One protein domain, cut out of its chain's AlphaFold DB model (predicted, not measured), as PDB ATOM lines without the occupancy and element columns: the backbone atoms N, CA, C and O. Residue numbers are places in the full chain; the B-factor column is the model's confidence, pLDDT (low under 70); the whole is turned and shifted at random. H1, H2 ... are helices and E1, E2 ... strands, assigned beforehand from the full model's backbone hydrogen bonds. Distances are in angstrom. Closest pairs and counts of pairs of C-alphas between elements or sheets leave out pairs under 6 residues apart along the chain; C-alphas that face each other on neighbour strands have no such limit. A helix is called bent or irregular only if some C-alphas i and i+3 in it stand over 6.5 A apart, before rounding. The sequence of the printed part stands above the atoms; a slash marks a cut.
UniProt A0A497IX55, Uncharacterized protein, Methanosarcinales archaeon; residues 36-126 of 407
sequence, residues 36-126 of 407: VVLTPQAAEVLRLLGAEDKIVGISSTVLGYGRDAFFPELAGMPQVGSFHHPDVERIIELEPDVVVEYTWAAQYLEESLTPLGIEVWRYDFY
ATOM      1  N   VAL A  36     146.632 137.186 168.349       98.75
ATOM      2  CA  VAL A  36     146.767 136.215 167.258       98.75
ATOM      3  C   VAL A  36     148.248 136.018 166.972       98.75
ATOM      4  O   VAL A  36     148.982 136.984 166.774       98.75
ATOM      5  N   VAL A  37     148.683 134.763 166.923       98.38
ATOM      6  CA  VAL A  37     150.096 134.405 166.786       98.38
ATOM      7  C   VAL A  37     150.329 133.713 165.458       98.38
ATOM      8  O   VAL A  37     149.782 132.641 165.196       98.38
ATOM      9  N   LEU A  38     151.140 134.314 164.595       98.06
ATOM     10  CA  LEU A  38     151.341 133.777 163.257       98.06
ATOM     11  C   LEU A  38     152.576 132.884 163.135       98.06
ATOM     12  O   LEU A  38     152.634 132.099 162.191       98.06
ATOM     13  N   THR A  39     153.490 132.893 164.108       95.81
ATOM     14  CA  THR A  39     154.760 132.154 164.037       95.81
ATOM     15  C   THR A  39     154.942 131.188 165.216       95.81
ATOM     16  O   THR A  39     154.480 131.479 166.322       95.81
ATOM     17  N   PRO A  40     155.605 130.028 165.021       94.88
ATOM     18  CA  PRO A  40     155.871 129.083 166.108       94.88
ATOM     19  C   PRO A  40     156.679 129.693 167.260       94.88
ATOM     20  O   PRO A  40     156.337 129.486 168.419       94.88
ATOM     21  N   GLN A  41     157.709 130.485 166.954       95.62
ATOM     22  CA  GLN A  41     158.590 131.077 167.962       95.62
ATOM     23  C   GLN A  41     157.872 132.142 168.793       95.62
ATOM     24  O   GLN A  41     158.089 132.225 169.995       95.62
ATOM     25  N   ALA A  42     156.953 132.914 168.203       97.50
ATOM     26  CA  ALA A  42     156.128 133.829 168.988       97.50
ATOM     27  C   ALA A  42     155.195 133.075 169.951       97.50
ATOM     28  O   ALA A  42     154.973 133.541 171.066       97.50
ATOM     29  N   ALA A  43     154.680 131.903 169.556       98.00
ATOM     30  CA  ALA A  43     153.890 131.058 170.452       98.00
ATOM     31  C   ALA A  43     154.756 130.489 171.590       98.00
ATOM     32  O   ALA A  43     154.332 130.487 172.744       98.00
ATOM     33  N   GLU A  44     155.988 130.074 171.277       97.81
ATOM     34  CA  GLU A  44     156.980 129.608 172.252       97.81
ATOM     35  C   GLU A  44     157.325 130.692 173.275       97.81
ATOM     36  O   GLU A  44     157.261 130.438 174.479       97.81
ATOM     37  N   VAL A  45     157.614 131.912 172.812       98.50
ATOM     38  CA  VAL A  45     157.936 133.047 173.684       98.50
ATOM     39  C   VAL A  45     156.729 133.461 174.524       98.50
ATOM     40  O   VAL A  45     156.884 133.714 175.715       98.50
ATOM     41  N   LEU A  46     155.515 133.489 173.966       98.44
ATOM     42  CA  LEU A  46     154.320 133.794 174.758       98.44
ATOM     43  C   LEU A  46     154.121 132.790 175.892       98.44
ATOM     44  O   LEU A  46     153.866 133.213 177.017       98.44
ATOM     45  N   ARG A  47     154.310 131.491 175.641       98.00
ATOM     46  CA  ARG A  47     154.271 130.485 176.709       98.00
ATOM     47  C   ARG A  47     155.409 130.642 177.712       98.00
ATOM     48  O   ARG A  47     155.179 130.548 178.910       98.00
ATOM     49  N   LEU A  48     156.629 130.899 177.243       98.00
ATOM     50  CA  LEU A  48     157.796 131.160 178.096       98.00
ATOM     51  C   LEU A  48     157.537 132.315 179.071       98.00
ATOM     52  O   LEU A  48     157.963 132.261 180.224       98.00
ATOM     53  N   LEU A  49     156.809 133.339 178.624       98.38
ATOM     54  CA  LEU A  49     156.402 134.473 179.449       98.38
ATOM     55  C   LEU A  49     155.199 134.165 180.361       98.38
ATOM     56  O   LEU A  49     154.919 134.957 181.258       98.38
ATOM     57  N   GLY A  50     154.497 133.046 180.169       97.62
ATOM     58  CA  GLY A  50     153.249 132.723 180.869       97.62
ATOM     59  C   GLY A  50     152.035 133.498 180.339       97.62
ATOM     60  O   GLY A  50     151.134 133.837 181.108       97.62
ATOM     61  N   ALA A  51     152.057 133.869 179.057       97.56
ATOM     62  CA  ALA A  51     151.035 134.643 178.349       97.56
ATOM     63  C   ALA A  51     150.274 133.810 177.297       97.56
ATOM     64  O   ALA A  51     149.601 134.368 176.424       97.56
ATOM     65  N   GLU A  52     150.386 132.481 177.327       95.38
ATOM     66  CA  GLU A  52     149.733 131.575 176.377       95.38
ATOM     67  C   GLU A  52     148.197 131.639 176.432       95.38
ATOM     68  O   GLU A  52     147.526 131.373 175.434       95.38
ATOM     69  N   ASP A  53     147.624 132.058 177.563       96.12
ATOM     70  CA  ASP A  53     146.182 132.232 177.754       96.12
ATOM     71  C   ASP A  53     145.598 133.411 176.958       96.12
ATOM     72  O   ASP A  53     144.396 133.431 176.671       96.12
ATOM     73  N   LYS A  54     146.444 134.361 176.544       97.75
ATOM     74  CA  LYS A  54     146.067 135.474 175.661       97.75
ATOM     75  C   LYS A  54     145.940 135.055 174.197       97.75
ATOM     76  O   LYS A  54     145.421 135.830 173.391       97.75
ATOM     77  N   ILE A  55     146.400 133.859 173.817       98.56
ATOM     78  CA  ILE A  55     146.358 133.393 172.426       98.56
ATOM     79  C   ILE A  55     144.918 133.036 172.044       98.56
ATOM     80  O   ILE A  55     144.307 132.133 172.611       98.56
ATOM     81  N   VAL A  56     144.371 133.728 171.040       98.62
ATOM     82  CA  VAL A  56     142.989 133.520 170.554       98.62
ATOM     83  C   VAL A  56     142.916 132.917 169.153       98.62
ATOM     84  O   VAL A  56     141.838 132.529 168.698       98.62
ATOM     85  N   GLY A  57     144.048 132.842 168.459       98.56
ATOM     86  CA  GLY A  57     144.160 132.284 167.120       98.56
ATOM     87  C   GLY A  57     145.615 132.082 166.733       98.56
ATOM     88  O   GLY A  57     146.487 132.840 167.159       98.56
ATOM     89  N   ILE A  58     145.865 131.065 165.917       98.62
ATOM     90  CA  ILE A  58     147.204 130.726 165.440       98.62
ATOM     91  C   ILE A  58     147.224 130.549 163.926       98.62
ATOM     92  O   ILE A  58     146.206 130.224 163.308       98.62
ATOM     93  N   SER A  59     148.384 130.742 163.304       97.56
ATOM     94  CA  SER A  59     148.556 130.274 161.931       97.56
ATOM     95  C   SER A  59     148.696 128.748 161.880       97.56
ATOM     96  O   SER A  59     149.176 128.099 162.810       97.56
ATOM     97  N   SER A  60     148.384 128.192 160.713       94.56
ATOM     98  CA  SER A  60     148.542 126.774 160.356       94.56
ATOM     99  C   SER A  60     149.974 126.252 160.413       94.56
ATOM    100  O   SER A  60     150.185 125.060 160.229       94.56
ATOM    101  N   THR A  61     150.951 127.125 160.652       90.75
ATOM    102  CA  THR A  61     152.362 126.744 160.762       90.75
ATOM    103  C   THR A  61     152.837 126.601 162.200       90.75
ATOM    104  O   THR A  61     153.894 126.011 162.411       90.75
ATOM    105  N   VAL A  62     152.066 127.087 163.182       95.25
ATOM    106  CA  VAL A  62     152.401 126.961 164.611       95.25
ATOM    107  C   VAL A  62     152.383 125.491 165.035       95.25
ATOM    108  O   VAL A  62     153.333 125.025 165.655       95.25
ATOM    109  N   LEU A  63     151.359 124.744 164.617       94.50
ATOM    110  CA  LEU A  63     151.231 123.301 164.842       94.50
ATOM    111  C   LEU A  63     151.676 122.480 163.622       94.50
ATOM    112  O   LEU A  63     151.966 123.028 162.554       94.50
ATOM    113  N   GLY A  64     151.699 121.155 163.773       91.00
ATOM    114  CA  GLY A  64     152.165 120.219 162.759       91.00
ATOM    115  C   GLY A  64     153.663 119.932 162.849       91.00
ATOM    116  O   GLY A  64     154.410 120.585 163.575       91.00
ATOM    117  N   TYR A  65     154.098 118.922 162.092       88.56
ATOM    118  CA  TYR A  65     155.489 118.453 162.061       88.56
ATOM    119  C   TYR A  65     156.082 118.194 163.459       88.56
ATOM    120  O   TYR A  65     157.207 118.574 163.755       88.56
ATOM    121  N   GLY A  66     155.284 117.601 164.350       86.38
ATOM    122  CA  GLY A  66     155.715 117.257 165.703       86.38
ATOM    123  C   GLY A  66     155.579 118.373 166.740       86.38
ATOM    124  O   GLY A  66     155.630 118.086 167.934       86.38
ATOM    125  N   ARG A  67     155.299 119.622 166.337       92.81
ATOM    126  CA  ARG A  67     155.039 120.718 167.289       92.81
ATOM    127  C   ARG A  67     153.755 120.547 168.091       92.81
ATOM    128  O   ARG A  67     153.601 121.220 169.096       92.81
ATOM    129  N   ASP A  68     152.863 119.639 167.710       94.19
ATOM    130  CA  ASP A  68     151.700 119.265 168.524       94.19
ATOM    131  C   ASP A  68     152.108 118.658 169.877       94.19
ATOM    132  O   ASP A  68     151.408 118.851 170.868       94.19
ATOM    133  N   ALA A  69     153.250 117.960 169.932       94.12
ATOM    134  CA  ALA A  69     153.818 117.455 171.181       94.12
ATOM    135  C   ALA A  69     154.420 118.586 172.027       94.12
ATOM    136  O   ALA A  69     154.355 118.543 173.252       94.12
ATOM    137  N   PHE A  70     154.962 119.615 171.367       95.56
ATOM    138  CA  PHE A  70     155.497 120.792 172.037       95.56
ATOM    139  C   PHE A  70     154.397 121.747 172.500       95.56
ATOM    140  O   PHE A  70     154.527 122.249 173.598       95.56
ATOM    141  N   PHE A  71     153.324 121.976 171.735       96.56
ATOM    142  CA  PHE A  71     152.211 122.895 172.038       96.56
ATOM    143  C   PHE A  71     150.856 122.172 172.203       96.56
ATOM    144  O   PHE A  71     149.895 122.481 171.480       96.56
ATOM    145  N   PRO A  72     150.723 121.202 173.125       95.19
ATOM    146  CA  PRO A  72     149.466 120.477 173.311       95.19
ATOM    147  C   PRO A  72     148.293 121.399 173.692       95.19
ATOM    148  O   PRO A  72     147.144 121.127 173.340       95.19
ATOM    149  N   GLU A  73     148.564 122.510 174.374       95.25
ATOM    150  CA  GLU A  73     147.596 123.523 174.801       95.25
ATOM    151  C   GLU A  73     146.987 124.328 173.646       95.25
ATOM    152  O   GLU A  73     145.867 124.827 173.768       95.25
ATOM    153  N   LEU A  74     147.681 124.421 172.508       97.00
ATOM    154  CA  LEU A  74     147.192 125.129 171.322       97.00
ATOM    155  C   LEU A  74     146.348 124.225 170.411       97.00
ATOM    156  O   LEU A  74     145.811 124.678 169.392       97.00
ATOM    157  N   ALA A  75     146.189 122.950 170.773       95.19
ATOM    158  CA  ALA A  75     145.366 122.010 170.032       95.19
ATOM    159  C   ALA A  75     143.910 122.503 169.937       95.19
ATOM    160  O   ALA A  75     143.217 122.721 170.930       95.19
ATOM    161  N   GLY A  76     143.418 122.651 168.704       93.94
ATOM    162  CA  GLY A  76     142.052 123.108 168.431       93.94
ATOM    163  C   GLY A  76     141.860 124.629 168.430       93.94
ATOM    164  O   GLY A  76     140.733 125.080 168.210       93.94
ATOM    165  N   MET A  77     142.926 125.413 168.612       97.25
ATOM    166  CA  MET A  77     142.885 126.870 168.478       97.25
ATOM    167  C   MET A  77     142.448 127.286 167.053       97.25
ATOM    168  O   MET A  77     142.828 126.616 166.080       97.25
ATOM    169  N   PRO A  78     141.650 128.365 166.883       98.00
ATOM    170  CA  PRO A  78     141.245 128.850 165.567       98.00
ATOM    171  C   PRO A  78     142.439 129.118 164.648       98.00
ATOM    172  O   PRO A  78     143.410 129.762 165.035       98.00
ATOM    173  N   GLN A  79     142.336 128.632 163.411       97.69
ATOM    174  CA  GLN A  79     143.385 128.736 162.398       97.69
ATOM    175  C   GLN A  79     143.127 129.930 161.473       97.69
ATOM    176  O   GLN A  79     142.058 130.007 160.859       97.69
ATOM    177  N   VAL A  80     144.107 130.825 161.324       98.00
ATOM    178  CA  VAL A  80     143.978 132.090 160.566       98.00
ATOM    179  C   VAL A  80     144.865 132.161 159.313       98.00
ATOM    180  O   VAL A  80     145.453 133.190 158.992       98.00
ATOM    181  N   GLY A  81     144.971 131.059 158.570       96.12
ATOM    182  CA  GLY A  81     145.831 130.973 157.380       96.12
ATOM    183  C   GLY A  81     147.263 130.564 157.728       96.12
ATOM    184  O   GLY A  81     147.476 129.850 158.703       96.12
ATOM    185  N   SER A  82     148.252 130.947 156.923       94.50
ATOM    186  CA  SER A  82     149.682 130.719 157.213       94.50
ATOM    187  C   SER A  82     150.392 132.051 157.426       94.50
ATOM    188  O   SER A  82     149.890 133.065 156.965       94.50
ATOM    189  N   PHE A  83     151.570 132.067 158.047       91.81
ATOM    190  CA  PHE A  83     152.333 133.314 158.228       91.81
ATOM    191  C   PHE A  83     152.710 133.999 156.893       91.81
ATOM    192  O   PHE A  83     152.808 135.217 156.785       91.81
ATOM    193  N   HIS A  84     152.858 133.227 155.807       89.31
ATOM    194  CA  HIS A  84     153.077 133.792 154.470       89.31
ATOM    195  C   HIS A  84     151.816 134.417 153.863       89.31
ATOM    196  O   HIS A  84     151.915 135.378 153.102       89.31
ATOM    197  N   HIS A  85     150.646 133.842 154.152       94.62
ATOM    198  CA  HIS A  85     149.358 134.313 153.646       94.62
ATOM    199  C   HIS A  85     148.297 134.291 154.762       94.62
ATOM    200  O   HIS A  85     147.422 133.413 154.751       94.62
ATOM    201  N   PRO A  86     148.371 135.217 155.739       96.94
ATOM    202  CA  PRO A  86     147.382 135.270 156.807       96.94
ATOM    203  C   PRO A  86     145.995 135.647 156.277       96.94
ATOM    204  O   PRO A  86     145.851 136.517 155.410       96.94
ATOM    205  N   ASP A  87     144.966 134.995 156.818       98.12
ATOM    206  CA  ASP A  87     143.557 135.229 156.497       98.12
ATOM    207  C   ASP A  87     143.034 136.413 157.323       98.12
ATOM    208  O   ASP A  87     142.571 136.256 158.451       98.12
ATOM    209  N   VAL A  88     143.146 137.620 156.760       98.12
ATOM    210  CA  VAL A  88     142.783 138.883 157.429       98.12
ATOM    211  C   VAL A  88     141.330 138.897 157.902       98.12
ATOM    212  O   VAL A  88     141.058 139.404 158.987       98.12
ATOM    213  N   GLU A  89     140.397 138.337 157.124       97.94
ATOM    214  CA  GLU A  89     138.980 138.305 157.509       97.94
ATOM    215  C   GLU A  89     138.794 137.460 158.772       97.94
ATOM    216  O   GLU A  89     138.192 137.926 159.739       97.94
ATOM    217  N   ARG A  90     139.404 136.268 158.814       98.31
ATOM    218  CA  ARG A  90     139.392 135.424 160.015       98.31
ATOM    219  C   ARG A  90     140.089 136.058 161.210       98.31
ATOM    220  O   ARG A  90     139.616 135.890 162.328       98.31
ATOM    221  N   ILE A  91     141.199 136.764 160.999       98.56
ATOM    222  CA  ILE A  91     141.885 137.486 162.080       98.56
ATOM    223  C   ILE A  91     140.927 138.502 162.706       98.56
ATOM    224  O   ILE A  91     140.777 138.523 163.922       98.56
ATOM    225  N   ILE A  92     140.234 139.300 161.887       98.44
ATOM    226  CA  ILE A  92     139.286 140.316 162.368       98.44
ATOM    227  C   ILE A  92     138.115 139.676 163.128       98.44
ATOM    228  O   ILE A  92     137.695 140.214 164.150       98.44
ATOM    229  N   GLU A  93     137.603 138.526 162.674       98.31
ATOM    230  CA  GLU A  93     136.519 137.791 163.352       98.31
ATOM    231  C   GLU A  93     136.871 137.354 164.781       98.31
ATOM    232  O   GLU A  93     135.975 137.185 165.610       98.31
ATOM    233  N   LEU A  94     138.161 137.176 165.083       98.38
ATOM    234  CA  LEU A  94     138.633 136.836 166.424       98.38
ATOM    235  C   LEU A  94     138.760 138.056 167.342       98.38
ATOM    236  O   LEU A  94     139.071 137.873 168.518       98.38
ATOM    237  N   GLU A  95     138.521 139.271 166.845       97.94
ATOM    238  CA  GLU A  95     138.624 140.525 167.601       97.94
ATOM    239  C   GLU A  95     139.927 140.626 168.436       97.94
ATOM    240  O   GLU A  95     139.845 140.793 169.655       97.94
ATOM    241  N   PRO A  96     141.128 140.435 167.851       98.38
ATOM    242  CA  PRO A  96     142.378 140.557 168.591       98.38
ATOM    243  C   PRO A  96     142.732 142.019 168.864       98.38
ATOM    244  O   PRO A  96     142.380 142.906 168.093       98.38
ATOM    245  N   ASP A  97     143.507 142.253 169.918       98.38
ATOM    246  CA  ASP A  97     144.173 143.535 170.152       98.38
ATOM    247  C   ASP A  97     145.469 143.620 169.329       98.38
ATOM    248  O   ASP A  97     145.854 144.686 168.845       98.38
ATOM    249  N   VAL A  98     146.141 142.474 169.165       98.44
ATOM    250  CA  VAL A  98     147.478 142.361 168.578       98.44
ATOM    251  C   VAL A  98     147.584 141.127 167.685       98.44
ATOM    252  O   VAL A  98     147.094 140.047 168.021       98.44
ATOM    253  N   VAL A  99     148.300 141.272 166.571       98.62
ATOM    254  CA  VAL A  99     148.825 140.170 165.758       98.62
ATOM    255  C   VAL A  99     150.348 140.160 165.849       98.62
ATOM    256  O   VAL A  99     150.973 141.183 165.582       98.62
ATOM    257  N   VAL A 100     150.950 139.018 166.183       98.50
ATOM    258  CA  VAL A 100     152.413 138.840 166.191       98.50
ATOM    259  C   VAL A 100     152.856 138.062 164.949       98.50
ATOM    260  O   VAL A 100     152.328 136.981 164.682       98.50
ATOM    261  N   GLU A 101     153.811 138.609 164.195       97.56
ATOM    262  CA  GLU A 101     154.317 138.068 162.922       97.56
ATOM    263  C   GLU A 101     155.820 138.353 162.747       97.56
ATOM    264  O   GLU A 101     156.348 139.277 163.369       97.56
ATOM    265  N   TYR A 102     156.502 137.615 161.867       95.88
ATOM    266  CA  TYR A 102     157.896 137.878 161.501       95.88
ATOM    267  C   TYR A 102     158.112 139.294 160.970       95.88
ATOM    268  O   TYR A 102     157.228 139.896 160.341       95.88
ATOM    269  N   THR A 103     159.333 139.803 161.148       93.94
ATOM    270  CA  THR A 103     159.723 141.153 160.711       93.94
ATOM    271  C   THR A 103     159.619 141.336 159.199       93.94
ATOM    272  O   THR A 103     159.363 142.441 158.722       93.94
ATOM    273  N   TRP A 104     159.757 140.249 158.439       91.12
ATOM    274  CA  TRP A 104     159.814 140.239 156.980       91.12
ATOM    275  C   TRP A 104     158.550 139.684 156.300       91.12
ATOM    276  O   TRP A 104     158.328 139.959 155.118       91.12
ATOM    277  N   ALA A 105     157.683 138.956 157.009       93.06
ATOM    278  CA  ALA A 105     156.501 138.313 156.424       93.06
ATOM    279  C   ALA A 105     155.293 139.262 156.323       93.06
ATOM    280  O   ALA A 105     155.234 140.273 157.004       93.06
ATOM    281  N   ALA A 106     154.322 138.959 155.453       92.44
ATOM    282  CA  ALA A 106     152.993 139.594 155.409       92.44
ATOM    283  C   ALA A 106     152.943 141.120 155.712       92.44
ATOM    284  O   ALA A 106     152.173 141.584 156.550       92.44
ATOM    285  N   GLN A 107     153.750 141.932 155.020       94.19
ATOM    286  CA  GLN A 107     153.876 143.391 155.255       94.19
ATOM    287  C   GLN A 107     152.587 144.203 155.006       94.19
ATOM    288  O   GLN A 107     152.531 145.402 155.246       94.19
ATOM    289  N   TYR A 108     151.549 143.565 154.460       95.38
ATOM    290  CA  TYR A 108     150.249 144.182 154.199       95.38
ATOM    291  C   TYR A 108     149.327 144.192 155.432       95.38
ATOM    292  O   TYR A 108     148.254 144.805 155.392       95.38
ATOM    293  N   LEU A 109     149.702 143.492 156.511       97.00
ATOM    294  CA  LEU A 109     148.878 143.369 157.714       97.00
ATOM    295  C   LEU A 109     148.631 144.726 158.374       97.00
ATOM    296  O   LEU A 109     147.497 145.014 158.739       97.00
ATOM    297  N   GLU A 110     149.633 145.598 158.459       96.69
ATOM    298  CA  GLU A 110     149.518 146.914 159.093       96.69
ATOM    299  C   GLU A 110     148.481 147.788 158.390       96.69
ATOM    300  O   GLU A 110     147.667 148.424 159.060       96.69
ATOM    301  N   GLU A 111     148.484 147.793 157.052       97.12
ATOM    302  CA  GLU A 111     147.509 148.538 156.245       97.12
ATOM    303  C   GLU A 111     146.089 148.000 156.460       97.12
ATOM    304  O   GLU A 111     145.124 148.765 156.456       97.12
ATOM    305  N   SER A 112     145.965 146.691 156.684       96.94
ATOM    306  CA  SER A 112     144.680 146.003 156.799       96.94
ATOM    307  C   SER A 112     144.080 146.067 158.210       96.94
ATOM    308  O   SER A 112     142.863 146.171 158.355       96.94
ATOM    309  N   LEU A 113     144.920 146.002 159.245       97.94
ATOM    310  CA  LEU A 113     144.517 145.759 160.633       97.94
ATOM    311  C   LEU A 113     144.596 147.014 161.513       97.94
ATOM    312  O   LEU A 113     143.663 147.296 162.266       97.94
ATOM    313  N   THR A 114     145.638 147.838 161.354       96.56
ATOM    314  CA  THR A 114     145.831 149.052 162.174       96.56
ATOM    315  C   THR A 114     144.653 150.033 162.097       96.56
ATOM    316  O   THR A 114     144.262 150.569 163.136       96.56
ATOM    317  N   PRO A 115     144.012 150.282 160.929       97.38
ATOM    318  CA  PRO A 115     142.836 151.158 160.857       97.38
ATOM    319  C   PRO A 115     141.630 150.666 161.669       97.38
ATOM    320  O   PRO A 115     140.724 151.452 161.949       97.38
ATOM    321  N   LEU A 116     141.610 149.379 162.025       96.94
ATOM    322  CA  LEU A 116     140.581 148.745 162.847       96.94
ATOM    323  C   LEU A 116     140.949 148.735 164.340       96.94
ATOM    324  O   LEU A 116     140.154 148.269 165.149       96.94
ATOM    325  N   GLY A 117     142.111 149.286 164.710       96.06
ATOM    326  CA  GLY A 117     142.612 149.312 166.084       96.06
ATOM    327  C   GLY A 117     143.357 148.047 166.509       96.06
ATOM    328  O   GLY A 117     143.626 147.904 167.695       96.06
ATOM    329  N   ILE A 118     143.688 147.160 165.566       98.25
ATOM    330  CA  ILE A 118     144.449 145.931 165.807       98.25
ATOM    331  C   ILE A 118     145.916 146.220 165.481       98.25
ATOM    332  O   ILE A 118     146.242 146.540 164.333       98.25
ATOM    333  N   GLU A 119     146.803 146.138 166.469       97.62
ATOM    334  CA  GLU A 119     148.234 146.359 166.248       97.62
ATOM    335  C   GLU A 119     148.903 145.139 165.600       97.62
ATOM    336  O   GLU A 119     148.482 143.999 165.790       97.62
ATOM    337  N   VAL A 120     149.983 145.377 164.854       98.00
ATOM    338  CA  VAL A 120     150.856 144.317 164.327       98.00
ATOM    339  C   VAL A 120     152.225 144.467 164.972       98.00
ATOM    340  O   VAL A 120     152.848 145.527 164.890       98.00
ATOM    341  N   TRP A 121     152.667 143.429 165.672       98.06
ATOM    342  CA  TRP A 121     153.954 143.374 166.352       98.06
ATOM    343  C   TRP A 121     154.887 142.445 165.581       98.06
ATOM    344  O   TRP A 121     154.478 141.375 165.130       98.06
ATOM    345  N   ARG A 122     156.128 142.894 165.389       97.19
ATOM    346  CA  ARG A 122     157.080 142.307 164.448       97.19
ATOM    347  C   ARG A 122     158.294 141.786 165.202       97.19
ATOM    348  O   ARG A 122     159.071 142.600 165.687       97.19
ATOM    349  N   TYR A 123     158.439 140.467 165.267       96.62
ATOM    350  CA  TYR A 123     159.535 139.791 165.965       96.62
ATOM    351  C   TYR A 123     159.956 138.551 165.192       96.62
ATOM    352  O   TYR A 123     159.103 137.864 164.626       96.62
ATOM    353  N   ASP A 124     161.250 138.256 165.183       93.81
ATOM    354  CA  ASP A 124     161.760 137.058 164.531       93.81
ATOM    355  C   ASP A 124     161.807 135.889 165.516       93.81
ATOM    356  O   ASP A 124     161.379 134.786 165.174       93.81
ATOM    357  N   PHE A 125     162.254 136.122 166.751       95.50
ATOM    358  CA  PHE A 125     162.391 135.132 167.826       95.50
ATOM    359  C   PHE A 125     163.162 133.851 167.451       95.50
ATOM    360  O   PHE A 125     163.171 132.877 168.204       95.50
ATOM    361  N   TYR A 126     163.819 133.836 166.294       89.94
ATOM    362  CA  TYR A 126     164.666 132.743 165.839       89.94
ATOM    363  C   TYR A 126     166.123 133.166 165.694       89.94
ATOM    364  O   TYR A 126     166.971 132.292 165.602       89.94
TER     365      TYR A 126
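AT A GLANCE: This is residues 36 to 126 of the 407 residues of an uncharacterized protein of Methanosarcinales archaeon (UniProt A0A497IX55). Two short parallel strands, E2 and E3, lie side by side with H4 packed on them and H3 touching H4, while H1, the separate strand E1 and a loop-rich part with H2 make the other half. Residues 36 and 37 lie between E1 and E2. The printed part has 91 residues with four named helices and three named strands, in the order H1 E1 H2 H3 E2 H4 E3; the class is mixed, with 39 residues in named elements, under half. The whole is compact, with a radius of gyration of the C-alphas of 12.0 A and spans of 36 by 25 by 23 A.

HOW THE PARTS SIT: H1, residues 40 to 48, is near E1, residues 55 to 58, which pairs with no named strand. H2, residues 67 to 70, touches no helix. H3, residues 88 to 93, touches H4, residues 109 to 116, closest at the C-alphas of Val 88 and Ser 112, 7.4 A, at a shallow tilt of 33 degrees, only just short of steep, the same way. H4 is only just irregular: C-alphas 112 and 115 are 6.8 A apart. E2, residues 98 to 101, and E3, residues 119 to 122, are parallel at 25 degrees; N 99 and O 119 are within hydrogen-bond range at 2.8 A, as are N 101 and O 121 at 3.0 A. E2, H4 and E3 form a strand-helix-strand unit, two parallel neighbours joined through a helix, with a right-handed crossover. Every O i to N i+4 pair is within range in H1 and H3, 2 of 4 in H4; H2 is too short for one.

IN THESE COORDINATES: H1 runs 12.3 A from C-alpha 40 at (155.871, 129.083, 166.108). H4 spans 11.1 A, E2 and E3 9.9 A each; E3 ends at C-alpha 122, (157.080, 142.307, 164.448).

THE WHOLE: The farthest C-alphas, Ala 69 and Pro 115, are 36.9 A apart. The printed part has no cut, H2 to H3 is a long link, and no printed residue is under 70 in pLDDT.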